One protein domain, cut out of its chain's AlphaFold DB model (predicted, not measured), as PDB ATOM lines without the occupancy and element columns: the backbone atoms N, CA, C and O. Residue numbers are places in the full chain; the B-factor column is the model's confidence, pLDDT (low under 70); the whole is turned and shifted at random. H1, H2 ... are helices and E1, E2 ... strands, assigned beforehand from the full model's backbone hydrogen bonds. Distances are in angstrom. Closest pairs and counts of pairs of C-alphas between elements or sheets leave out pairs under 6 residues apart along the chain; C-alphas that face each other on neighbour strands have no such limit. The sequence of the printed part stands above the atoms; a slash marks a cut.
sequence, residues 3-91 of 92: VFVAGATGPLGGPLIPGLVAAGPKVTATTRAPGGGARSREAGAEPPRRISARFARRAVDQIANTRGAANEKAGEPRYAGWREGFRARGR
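What this domain is: This is residues 3 to 91 of the 92 residues of the protein "Nucleoside-diphosphate-sugar epimerase" of Lipingzhangella halophila (UniProt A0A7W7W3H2). A small core of two side-by-side parallel strands, E1 and E2, with helix H1 packed on both of them and the short helix H2 next to E2, is followed by a wide open loop that swings away from it. Residues 50 to 76, including H3, stick out from the body in that loop, and H4 near the far end touches no other helix. The printed part has 89 residues, with four named helices and two named strands in the order E1, H1, E2, H2, H3, H4, and is mostly helix. It is only just loose, close to compact, with a radius of gyration of the C-alphas of 15.0 A and spans of 37 by 36 by 27 A.

How they stand to each other: E1, residues 3 to 6, and E2, residues 26 to 30, are parallel neighbours at 13 degrees, with N 5 and O 28 2.8 A apart and N 28 and O 3 2.9 A apart, within hydrogen-bond range. H1, residues 13 to 22, joins them in a strand-helix-strand unit, two parallel neighbour strands with a helix between, whose crossover is right-handed. The closest C-alphas of H1 and E2 are those of Val 21 and Val 27, 6.3 A. H2, residues 36 to 42, comes closest to E2 at the C-alphas of Ser 40 and Ala 29, 6.4 A. H1 and H2 are close but not clearly touching, at a shallow tilt of 25 degrees, the same way; the C-alphas of Ile 17 and Ser 40 are closest, 7.9 A. H3, residues 53 to 64, and H4, residues 82 to 89, are apart from each other and from E1, H1, E2 and H2. In H2, H3 and H4 every O i to N i+4 pair is within hydrogen-bond range; in H1, 4 of 6 are.

Where its parts are: E1 begins at C-alpha 3, (165.031, 157.893, 135.711). H1 is 14.5 A long, E2 13.6 A and H3 16.5 A. H3 begins at C-alpha 53, (175.875, 172.453, 144.791), and H4 ends at C-alpha 89, (176.972, 138.751, 146.426).

The domain as a whole: The two C-alphas farthest apart are those of Arg 54 and Arg 91, 38.8 A. The printed part has no cut. The link from H3 to H4, 17 residues, is long. Residues 67 to 74 and 90 to 91 have pLDDT under 70.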
ATOM      1  N   VAL A   3     164.429 158.499 134.513       88.38
ATOM      2  CA  VAL A   3     165.031 157.893 135.711       88.38
ATOM      3  C   VAL A   3     166.345 158.595 136.028       88.38
ATOM      4  O   VAL A   3     167.167 158.822 135.142       88.38
ATOM      5  N   PHE A   4     166.540 158.941 137.298       87.31
ATOM      6  CA  PHE A   4     167.784 159.517 137.797       87.31
ATOM      7  C   PHE A   4     168.532 158.488 138.646       87.31
ATOM      8  O   PHE A   4     168.002 158.003 139.642       87.31
ATOM      9  N   VAL A   5     169.769 158.170 138.268       88.56
ATOM     10  CA  VAL A   5     170.632 157.217 138.976       88.56
ATOM     11  C   VAL A   5     171.738 157.980 139.699       88.56
ATOM     12  O   VAL A   5     172.626 158.573 139.081       88.56
ATOM     13  N   ALA A   6     171.717 157.957 141.028       87.56
ATOM     14  CA  ALA A   6     172.817 158.468 141.836       87.56
ATOM     15  C   ALA A   6     173.883 157.378 142.033       87.56
ATOM     16  O   ALA A   6     173.567 156.260 142.428       87.56
ATOM     17  N   GLY A   7     175.157 157.700 141.785       85.44
ATOM     18  CA  GLY A   7     176.248 156.732 141.951       85.44
ATOM     19  C   GLY A   7     176.352 155.722 140.802       85.44
ATOM     20  O   GLY A   7     176.482 154.524 141.038       85.44
ATOM     21  N   ALA A   8     176.349 156.225 139.569       89.62
ATOM     22  CA  ALA A   8     176.414 155.492 138.306       89.62
ATOM     23  C   ALA A   8     177.564 154.481 138.198       89.62
ATOM     24  O   ALA A   8     177.435 153.468 137.533       89.62
ATOM     25  N   THR A   9     178.699 154.739 138.847       87.94
ATOM     26  CA  THR A   9     179.872 153.847 138.825       87.94
ATOM     27  C   THR A   9     179.943 152.907 140.027       87.94
ATOM     28  O   THR A   9     180.933 152.203 140.209       87.94
ATOM     29  N   GLY A  10     178.923 152.925 140.888       85.19
ATOM     30  CA  GLY A  10     178.839 152.050 142.046       85.19
ATOM     31  C   GLY A  10     178.440 150.616 141.680       85.19
ATOM     32  O   GLY A  10     177.981 150.367 140.567       85.19
ATOM     33  N   PRO A  11     178.537 149.685 142.646       84.94
ATOM     34  CA  PRO A  11     178.191 148.275 142.445       84.94
ATOM     35  C   PRO A  11     176.722 148.057 142.058       84.94
ATOM     36  O   PRO A  11     176.397 147.059 141.434       84.94
ATOM     37  N   LEU A  12     175.847 149.004 142.406       83.81
ATOM     38  CA  LEU A  12     174.450 149.026 141.983       83.81
ATOM     39  C   LEU A  12     174.241 149.794 140.676       83.81
ATOM     40  O   LEU A  12     173.642 149.277 139.741       83.81
ATOM     41  N   GLY A  13     174.724 151.038 140.613       86.38
ATOM     42  CA  GLY A  13     174.448 151.933 139.489       86.38
ATOM     43  C   GLY A  13     175.032 151.445 138.164       86.38
ATOM     44  O   GLY A  13     174.360 151.551 137.144       86.38
ATOM     45  N   GLY A  14     176.237 150.868 138.189       88.62
ATOM     46  CA  GLY A  14     176.943 150.410 136.989       88.62
ATOM     47  C   GLY A  14     176.152 149.380 136.181       88.62
ATOM     48  O   GLY A  14     175.830 149.657 135.028       88.62
ATOM     49  N   PRO A  15     175.798 148.220 136.766       89.62
ATOM     50  CA  PRO A  15     175.025 147.198 136.062       89.62
ATOM     51  C   PRO A  15     173.558 147.590 135.822       89.62
ATOM     52  O   PRO A  15     172.932 147.068 134.905       89.62
ATOM     53  N   LEU A  16     172.996 148.509 136.614       91.44
ATOM     54  CA  LEU A  16     171.590 148.906 136.494       91.44
ATOM     55  C   LEU A  16     171.320 149.789 135.266       91.44
ATOM     56  O   LEU A  16     170.251 149.696 134.664       91.44
ATOM     57  N   ILE A  17     172.266 150.659 134.901       93.94
ATOM     58  CA  ILE A  17     172.072 151.645 133.831       93.94
ATOM     59  C   ILE A  17     171.739 150.989 132.479       93.94
ATOM     60  O   ILE A  17     170.714 151.373 131.914       93.94
ATOM     61  N   PRO A  18     172.497 149.992 131.975       93.56
ATOM     62  CA  PRO A  18     172.179 149.358 130.696       93.56
ATOM     63  C   PRO A  18     170.773 148.748 130.661       93.56
ATOM     64  O   PRO A  18     170.055 148.919 129.681       93.56
ATOM     65  N   GLY A  19     170.344 148.101 131.751       94.38
ATOM     66  CA  GLY A  19     169.004 147.515 131.852       94.38
ATOM     67  C   GLY A  19     167.892 148.566 131.825       94.38
ATOM     68  O   GLY A  19     166.889 148.395 131.137       94.38
ATOM     69  N   LEU A  20     168.084 149.692 132.520       93.88
ATOM     70  CA  LEU A  20     167.135 150.809 132.489       93.88
ATOM     71  C   LEU A  20     167.067 151.478 131.114       93.88
ATOM     72  O   LEU A  20     165.985 151.878 130.697       93.88
ATOM     73  N   VAL A  21     168.198 151.606 130.421       94.38
ATOM     74  CA  VAL A  21     168.237 152.149 129.058       94.38
ATOM     75  C   VAL A  21     167.513 151.208 128.095       94.38
ATOM     76  O   VAL A  21     166.659 151.659 127.335       94.38
ATOM     77  N   ALA A  22     167.783 149.902 128.174       94.69
ATOM     78  CA  ALA A  22     167.134 148.890 127.342       94.69
ATOM     79  C   ALA A  22     165.611 148.828 127.556       94.69
ATOM     80  O   ALA A  22     164.863 148.595 126.611       94.69
ATOM     81  N   ALA A  23     165.137 149.090 128.777       94.88
ATOM     82  CA  ALA A  23     163.711 149.140 129.088       94.88
ATOM     83  C   ALA A  23     162.985 150.372 128.500       94.88
ATOM     84  O   ALA A  23     161.756 150.440 128.564       94.88
ATOM     85  N   GLY A  24     163.710 151.364 127.963       92.12
ATOM     86  CA  GLY A  24     163.146 152.542 127.288       92.12
ATOM     87  C   GLY A  24     163.078 153.868 128.077       92.12
ATOM     88  O   GLY A  24     162.938 154.919 127.441       92.12
ATOM     89  N   PRO A  25     163.166 153.930 129.424       93.31
ATOM     90  CA  PRO A  25     163.306 155.201 130.126       93.31
ATOM     91  C   PRO A  25     164.560 155.993 129.742       93.31
ATOM     92  O   PRO A  25     165.646 155.456 129.552       93.31
ATOM     93  N   LYS A  26     164.440 157.324 129.758       92.06
ATOM     94  CA  LYS A  26     165.587 158.225 129.637       92.06
ATOM     95  C   LYS A  26     166.345 158.275 130.964       92.06
ATOM     96  O   LYS A  26     165.807 158.781 131.953       92.06
ATOM     97  N   VAL A  27     167.576 157.770 130.976       92.69
ATOM     98  CA  VAL A  27     168.409 157.659 132.181       92.69
ATOM     99  C   VAL A  27     169.368 158.843 132.287       92.69
ATOM    100  O   VAL A  27     170.127 159.126 131.365       92.69
ATOM    101  N   THR A  28     169.363 159.529 133.428       92.75
ATOM    102  CA  THR A  28     170.383 160.518 133.805       92.75
ATOM    103  C   THR A  28     171.167 159.979 134.992       92.75
ATOM    104  O   THR A  28     170.562 159.648 136.009       92.75
ATOM    105  N   ALA A  29     172.496 159.893 134.904       89.94
ATOM    106  CA  ALA A  29     173.297 159.202 135.914       89.94
ATOM    107  C   ALA A  29     174.482 160.034 136.418       89.94
ATOM    108  O   ALA A  29     175.236 160.605 135.633       89.94
ATOM    109  N   THR A  30     174.667 160.100 137.739       89.06
ATOM    110  CA  THR A  30     175.702 160.928 138.385       89.06
ATOM    111  C   THR A  30     176.809 160.087 138.999       89.06
ATOM    112  O   THR A  30     176.577 158.989 139.496       89.06
ATOM    113  N   THR A  31     178.032 160.610 139.011       87.19
ATOM    114  CA  THR A  31     179.211 159.928 139.556       87.19
ATOM    115  C   THR A  31     180.105 160.904 140.316       87.19
ATOM    116  O   THR A  31     180.135 162.095 140.013       87.19
ATOM    117  N   ARG A  32     180.846 160.385 141.300       84.12
ATOM    118  CA  ARG A  32     181.952 161.090 141.974       84.12
ATOM    119  C   ARG A  32     183.329 160.583 141.537       84.12
ATOM    120  O   ARG A  32     184.326 161.212 141.857       84.12
ATOM    121  N   ALA A  33     183.388 159.445 140.841       82.00
ATOM    122  CA  ALA A  33     184.645 158.883 140.366       82.00
ATOM    123  C   ALA A  33     185.175 159.712 139.183       82.00
ATOM    124  O   ALA A  33     184.392 159.987 138.260       82.00
ATOM    125  N   PRO A  34     186.473 160.063 139.164       81.81
ATOM    126  CA  PRO A  34     187.122 160.614 137.978       81.81
ATOM    127  C   PRO A  34     186.820 159.747 136.747       81.81
ATOM    128  O   PRO A  34     186.792 158.522 136.838       81.81
ATOM    129  N   GLY A  35     186.493 160.373 135.615       82.38
ATOM    130  CA  GLY A  35     186.129 159.663 134.378       82.38
ATOM    131  C   GLY A  35     184.760 158.963 134.379       82.38
ATOM    132  O   GLY A  35     184.274 158.571 133.323       82.38
ATOM    133  N   GLY A  36     184.058 158.866 135.514       83.62
ATOM    134  CA  GLY A  36     182.784 158.141 135.585       83.62
ATOM    135  C   GLY A  36     181.660 158.741 134.731       83.62
ATOM    136  O   GLY A  36     180.702 158.043 134.408       83.62
ATOM    137  N   GLY A  37     181.771 160.017 134.347       85.81
ATOM    138  CA  GLY A  37     180.841 160.653 133.415       85.81
ATOM    139  C   GLY A  37     180.952 160.083 131.998       85.81
ATOM    140  O   GLY A  37     179.928 159.909 131.348       85.81
ATOM    141  N   ALA A  38     182.164 159.740 131.546       87.06
ATOM    142  CA  ALA A  38     182.378 159.073 130.261       87.06
ATOM    143  C   ALA A  38     181.787 157.658 130.288       87.06
ATOM    144  O   ALA A  38     180.923 157.348 129.476       87.06
ATOM    145  N   ARG A  39     182.109 156.877 131.327       86.06
ATOM    146  CA  ARG A  39     181.546 155.531 131.529       86.06
ATOM    147  C   ARG A  39     180.012 155.522 131.604       86.06
ATOM    148  O   ARG A  39     179.370 154.603 131.114       86.06
ATOM    149  N   SER A  40     179.408 156.550 132.203       88.25
ATOM    150  CA  SER A  40     177.942 156.676 132.243       88.25
ATOM    151  C   SER A  40     177.352 156.912 130.849       88.25
ATOM    152  O   SER A  40     176.321 156.329 130.530       88.25
ATOM    153  N   ARG A  41     178.020 157.717 130.007       90.00
ATOM    154  CA  ARG A  41     177.608 157.938 128.611       90.00
ATOM    155  C   ARG A  41     177.750 156.691 127.757       90.00
ATOM    156  O   ARG A  41     176.846 156.398 126.989       90.00
ATOM    157  N   GLU A  42     178.852 155.962 127.909       91.50
ATOM    158  CA  GLU A  42     179.076 154.683 127.221       91.50
ATOM    159  C   GLU A  42     177.975 153.670 127.556       91.50
ATOM    160  O   GLU A  42     177.498 152.960 126.679       91.50
ATOM    161  N   ALA A  43     177.501 153.665 128.804       88.19
ATOM    162  CA  ALA A  43     176.370 152.848 129.238       88.19
ATOM    163  C   ALA A  43     174.990 153.378 128.775       88.19
ATOM    164  O   ALA A  43     173.965 152.816 129.154       88.19
ATOM    165  N   GLY A  44     174.938 154.460 127.991       89.38
ATOM    166  CA  GLY A  44     173.702 155.044 127.457       89.38
ATOM    167  C   GLY A  44     172.985 156.023 128.393       89.38
ATOM    168  O   GLY A  44     171.890 156.483 128.072       89.38
ATOM    169  N   ALA A  45     173.578 156.377 129.540       90.94
ATOM    170  CA  ALA A  45     173.027 157.394 130.430       90.94
ATOM    171  C   ALA A  45     173.535 158.800 130.093       90.94
ATOM    172  O   ALA A  45     174.716 159.037 129.834       90.94
ATOM    173  N   GLU A  46     172.649 159.786 130.201       89.00
ATOM    174  CA  GLU A  46     173.044 161.185 130.102       89.00
ATOM    175  C   GLU A  46     173.753 161.643 131.387       89.00
ATOM    176  O   GLU A  46     173.290 161.344 132.497       89.00
ATOM    177  N   PRO A  47     174.849 162.415 131.284       75.56
ATOM    178  CA  PRO A  47     175.439 163.049 132.452       75.56
ATOM    179  C   PRO A  47     174.450 164.074 133.034       75.56
ATOM    180  O   PRO A  47     173.703 164.710 132.282       75.56
ATOM    181  N   PRO A  48     174.436 164.288 134.361       74.19
ATOM    182  CA  PRO A  48     173.597 165.311 134.956       74.19
ATOM    183  C   PRO A  48     173.974 166.674 134.393       74.19
ATOM    184  O   PRO A  48     175.151 166.991 134.196       74.19
ATOM    185  N   ARG A  49     172.961 167.520 134.211       71.75
ATOM    186  CA  ARG A  49     173.192 168.948 134.000       71.75
ATOM    187  C   ARG A  49     173.974 169.479 135.199       71.75
ATOM    188  O   ARG A  49     173.675 169.125 136.341       71.75
ATOM    189  N   ARG A  50     174.977 170.321 134.948       71.12
ATOM    190  CA  ARG A  50     175.665 171.039 136.025       71.12
ATOM    191  C   ARG A  50     174.651 171.955 136.707       71.12
ATOM    192  O   ARG A  50     174.200 172.930 136.121       71.12
ATOM    193  N   ILE A  51     174.297 171.607 137.936       71.88
ATOM    194  CA  ILE A  51     173.486 172.419 138.844       71.88
ATOM    195  C   ILE A  51     174.381 172.916 139.976       71.88
ATOM    196  O   ILE A  51     175.403 172.298 140.284       71.88
ATOM    197  N   SER A  52     174.015 174.034 140.603       81.62
ATOM    198  CA  SER A  52     174.773 174.523 141.753       81.62
ATOM    199  C   SER A  52     174.712 173.512 142.904       81.62
ATOM    200  O   SER A  52     173.680 172.880 143.144       81.62
ATOM    201  N   ALA A  53     175.811 173.370 143.649       78.94
ATOM    202  CA  ALA A  53     175.875 172.453 144.791       78.94
ATOM    203  C   ALA A  53     174.790 172.760 145.840       78.94
ATOM    204  O   ALA A  53     174.196 171.846 146.408       78.94
ATOM    205  N   ARG A  54     174.474 174.049 146.034       85.94
ATOM    206  CA  ARG A  54     173.387 174.508 146.912       85.94
ATOM    207  C   ARG A  54     172.029 173.961 146.471       85.94
ATOM    208  O   ARG A  54     171.264 173.484 147.304       85.94
ATOM    209  N   PHE A  55     171.735 174.016 145.173       80.44
ATOM    210  CA  PHE A  55     170.478 173.503 144.639       80.44
ATOM    211  C   PHE A  55     170.401 171.975 144.756       80.44
ATOM    212  O   PHE A  55     169.391 171.449 145.219       80.44
ATOM    213  N   ALA A  56     171.487 171.265 144.431       77.69
ATOM    214  CA  ALA A  56     171.562 169.812 144.594       77.69
ATOM    215  C   ALA A  56     171.325 169.375 146.050       77.69
ATOM    216  O   ALA A  56     170.563 168.443 146.294       77.69
ATOM    217  N   ARG A  57     171.942 170.069 147.019       79.62
ATOM    218  CA  ARG A  57     171.783 169.784 148.451       79.62
ATOM    219  C   ARG A  57     170.325 169.906 148.888       79.62
ATOM    220  O   ARG A  57     169.788 168.960 149.448       79.62
ATOM    221  N   ARG A  58     169.669 171.012 148.529       84.12
ATOM    222  CA  ARG A  58     168.252 171.238 148.842       84.12
ATOM    223  C   ARG A  58     167.344 170.154 148.250       84.12
ATOM    224  O   ARG A  58     166.416 169.716 148.921       84.12
ATOM    225  N   ALA A  59     167.608 169.715 147.019       76.56
ATOM    226  CA  ALA A  59     166.830 168.652 146.384       76.56
ATOM    227  C   ALA A  59     166.984 167.305 147.114       76.56
ATOM    228  O   ALA A  59     165.992 166.615 147.335       76.56
ATOM    229  N   VAL A  60     168.205 166.945 147.530       78.44
ATOM    230  CA  VAL A  60     168.454 165.730 148.329       78.44
ATOM    231  C   VAL A  60     167.746 165.807 149.678       78.44
ATOM    232  O   VAL A  60     167.072 164.850 150.051       78.44
ATOM    233  N   ASP A  61     167.844 166.942 150.373       79.69
ATOM    234  CA  ASP A  61     167.178 167.139 151.662       79.69
ATOM    235  C   ASP A  61     165.653 167.004 151.511       79.69
ATOM    236  O   ASP A  61     165.002 166.354 152.324       79.69
ATOM    237  N   GLN A  62     165.065 167.535 150.436       79.81
ATOM    238  CA  GLN A  62     163.632 167.396 150.175       79.81
ATOM    239  C   GLN A  62     163.218 165.934 149.939       79.81
ATOM    240  O   GLN A  62     162.219 165.488 150.500       79.81
ATOM    241  N   ILE A  63     163.995 165.172 149.157       76.38
ATOM    242  CA  ILE A  63     163.736 163.743 148.907       76.38
ATOM    243  C   ILE A  63     163.834 162.943 150.208       76.38
ATOM    244  O   ILE A  63     162.942 162.153 150.506       76.38
ATOM    245  N   ALA A  64     164.886 163.169 150.998       74.81
ATOM    246  CA  ALA A  64     165.102 162.467 152.262       74.81
ATOM    247  C   ALA A  64     163.972 162.717 153.275       74.81
ATOM    248  O   ALA A  64     163.634 161.827 154.048       74.81
ATOM    249  N   ASN A  65     163.363 163.905 153.234       73.75
ATOM    250  CA  ASN A  65     162.250 164.288 154.104       73.75
ATOM    251  C   ASN A  65     160.861 164.036 153.482       73.75
ATOM    252  O   ASN A  65     159.843 164.417 154.061       73.75
ATOM    253  N   THR A  66     160.781 163.406 152.304       76.31
ATOM    254  CA  THR A  66     159.494 163.045 151.695       76.31
ATOM    255  C   THR A  66     158.888 161.846 152.441       76.31
ATOM    256  O   THR A  66     159.571 160.850 152.688       76.31
ATOM    257  N   ARG A  67     157.594 161.915 152.799       52.12
ATOM    258  CA  ARG A  67     156.865 160.799 153.439       52.12
ATOM    259  C   ARG A  67     156.997 159.527 152.592       52.12
ATOM    260  O   ARG A  67     156.610 159.523 151.427       52.12
ATOM    261  N   GLY A  68     157.532 158.459 153.187       54.72
ATOM    262  CA  GLY A  68     157.765 157.171 152.518       54.72
ATOM    263  C   GLY A  68     159.180 156.611 152.681       54.72
ATOM    264  O   GLY A  68     159.370 155.415 152.470       54.72
ATOM    265  N   ALA A  69     160.147 157.418 153.138       55.69
ATOM    266  CA  ALA A  69     161.434 156.939 153.655       55.69
ATOM    267  C   ALA A  69     161.251 156.273 155.038       55.69
ATOM    268  O   ALA A  69     161.788 156.713 156.048       55.69
ATOM    269  N   ALA A  70     160.394 155.255 155.109       56.50
ATOM    270  CA  ALA A  70     160.062 154.580 156.353       56.50
ATOM    271  C   ALA A  70     161.144 153.542 156.679       56.50
ATOM    272  O   ALA A  70     161.132 152.434 156.142       56.50
ATOM    273  N   ASN A  71     162.050 153.890 157.598       60.41
ATOM    274  CA  ASN A  71     162.932 152.917 158.259       60.41
ATOM    275  C   ASN A  71     162.132 151.839 159.012       60.41
ATOM    276  O   ASN A  71     162.658 150.775 159.292       60.41
ATOM    277  N   GLU A  72     160.847 152.076 159.274       63.88
ATOM    278  CA  GLU A  72     159.909 151.107 159.856       63.88
ATOM    279  C   GLU A  72     159.727 149.847 158.992       63.88
ATOM    280  O   GLU A  72     159.326 148.804 159.495       63.88
ATOM    281  N   LYS A  73     160.040 149.920 157.690       62.72
ATOM    282  CA  LYS A  73     160.056 148.756 156.787       62.72
ATOM    283  C   LYS A  73     161.415 148.053 156.736       62.72
ATOM    284  O   LYS A  73     161.547 147.044 156.043       62.72
ATOM    285  N   ALA A  74     162.437 148.592 157.400       68.44
ATOM    286  CA  ALA A  74     163.762 147.997 157.430       68.44
ATOM    287  C   ALA A  74     163.815 146.938 158.542       68.44
ATOM    288  O   ALA A  74     163.839 147.267 159.722       68.44
ATOM    289  N   GLY A  75     163.814 145.661 158.152       77.06
ATOM    290  CA  GLY A  75     164.146 144.561 159.062       77.06
ATOM    291  C   GLY A  75     165.635 144.540 159.422       77.06
ATOM    292  O   GLY A  75     166.417 145.360 158.931       77.06
ATOM    293  N   GLU A  76     166.044 143.574 160.246       81.88
ATOM    294  CA  GLU A  76     167.454 143.410 160.610       81.88
ATOM    295  C   GLU A  76     168.329 143.176 159.365       81.88
ATOM    296  O   GLU A  76     168.095 142.242 158.584       81.88
ATOM    297  N   PRO A  77     169.345 144.025 159.133       81.31
ATOM    298  CA  PRO A  77     170.189 143.894 157.963       81.31
ATOM    299  C   PRO A  77     171.148 142.710 158.131       81.31
ATOM    300  O   PRO A  77     171.947 142.660 159.059       81.31
ATOM    301  N   ARG A  78     171.142 141.787 157.160       85.81
ATOM    302  CA  ARG A  78     172.071 140.637 157.097       85.81
ATOM    303  C   ARG A  78     173.559 141.032 157.048       85.81
ATOM    304  O   ARG A  78     174.418 140.197 157.304       85.81
ATOM    305  N   TYR A  79     173.865 142.272 156.673       85.94
ATOM    306  CA  TYR A  79     175.228 142.788 156.542       85.94
ATOM    307  C   TYR A  79     175.339 144.125 157.267       85.94
ATOM    308  O   TYR A  79     174.404 144.926 157.203       85.94
ATOM    309  N   ALA A  80     176.500 144.415 157.863       83.19
ATOM    310  CA  ALA A  80     176.737 145.664 158.593       83.19
ATOM    311  C   ALA A  80     176.642 146.905 157.686       83.19
ATOM    312  O   ALA A  80     176.421 148.025 158.146       83.19
ATOM    313  N   GLY A  81     176.756 146.717 156.369       82.00
ATOM    314  CA  GLY A  81     176.388 147.730 155.395       82.00
ATOM    315  C   GLY A  81     176.078 147.158 154.019       82.00
ATOM    316  O   GLY A  81     176.593 146.124 153.602       82.00
ATOM    317  N   TRP A  82     175.284 147.897 153.245       76.94
ATOM    318  CA  TRP A  82     174.912 147.522 151.876       76.94
ATOM    319  C   TRP A  82     176.126 147.231 150.975       76.94
ATOM    320  O   TRP A  82     176.079 146.326 150.147       76.94
ATOM    321  N   ARG A  83     177.251 147.940 151.157       75.88
ATOM    322  CA  ARG A  83     178.496 147.686 150.403       75.88
ATOM    323  C   ARG A  83     179.074 146.300 150.661       75.88
ATOM    324  O   ARG A  83     179.602 145.693 149.736       75.88
ATOM    325  N   GLU A  84     179.011 145.835 151.901       84.06
ATOM    326  CA  GLU A  84     179.453 144.497 152.280       84.06
ATOM    327  C   GLU A  84     178.542 143.447 151.647       84.06
ATOM    328  O   GLU A  84     179.037 142.554 150.968       84.06
ATOM    329  N   GLY A  85     177.221 143.641 151.723       83.94
ATOM    330  CA  GLY A  85     176.254 142.754 151.076       83.94
ATOM    331  C   GLY A  85     176.447 142.627 149.562       83.94
ATOM    332  O   GLY A  85     176.417 141.519 149.030       83.94
ATOM    333  N   PHE A  86     176.719 143.730 148.852       78.94
ATOM    334  CA  PHE A  86     177.025 143.679 147.414       78.94
ATOM    335  C   PHE A  86     178.363 143.005 147.110       78.94
ATOM    336  O   PHE A  86     178.462 142.280 146.123       78.94
ATOM    337  N   ARG A  87     179.389 143.206 147.946       81.25
ATOM    338  CA  ARG A  87     180.676 142.509 147.788       81.25
ATOM    339  C   ARG A  87     180.546 141.010 148.035       81.25
ATOM    340  O   ARG A  87     181.148 140.241 147.298       81.25
ATOM    341  N   ALA A  88     179.764 140.611 149.035       84.69
ATOM    342  CA  ALA A  88     179.481 139.211 149.329       84.69
ATOM    343  C   ALA A  88     178.715 138.540 148.178       84.69
ATOM    344  O   ALA A  88     178.997 137.399 147.835       84.69
ATOM    345  N   ARG A  89     177.789 139.265 147.537       71.38
ATOM    346  CA  ARG A  89     176.972 138.751 146.426       71.38
ATOM    347  C   ARG A  89     177.677 138.759 145.065       71.38
ATOM    348  O   ARG A  89     177.328 137.955 144.216       71.38
ATOM    349  N   GLY A  90     178.650 139.647 144.849       64.62
ATOM    350  CA  GLY A  90     179.427 139.741 143.603       64.62
ATOM    351  C   GLY A  90     180.601 138.758 143.488       64.62
ATOM    352  O   GLY A  90     181.380 138.873 142.548       64.62
ATOM    353  N   ARG A  91     180.770 137.843 144.453       54.97
ATOM    354  CA  ARG A  91     181.751 136.740 144.420       54.97
ATOM    355  C   ARG A  91     181.109 135.369 144.132       54.97
ATOM    356  O   ARG A  91     181.736 134.354 144.423       54.97
TER     357      ARG A  91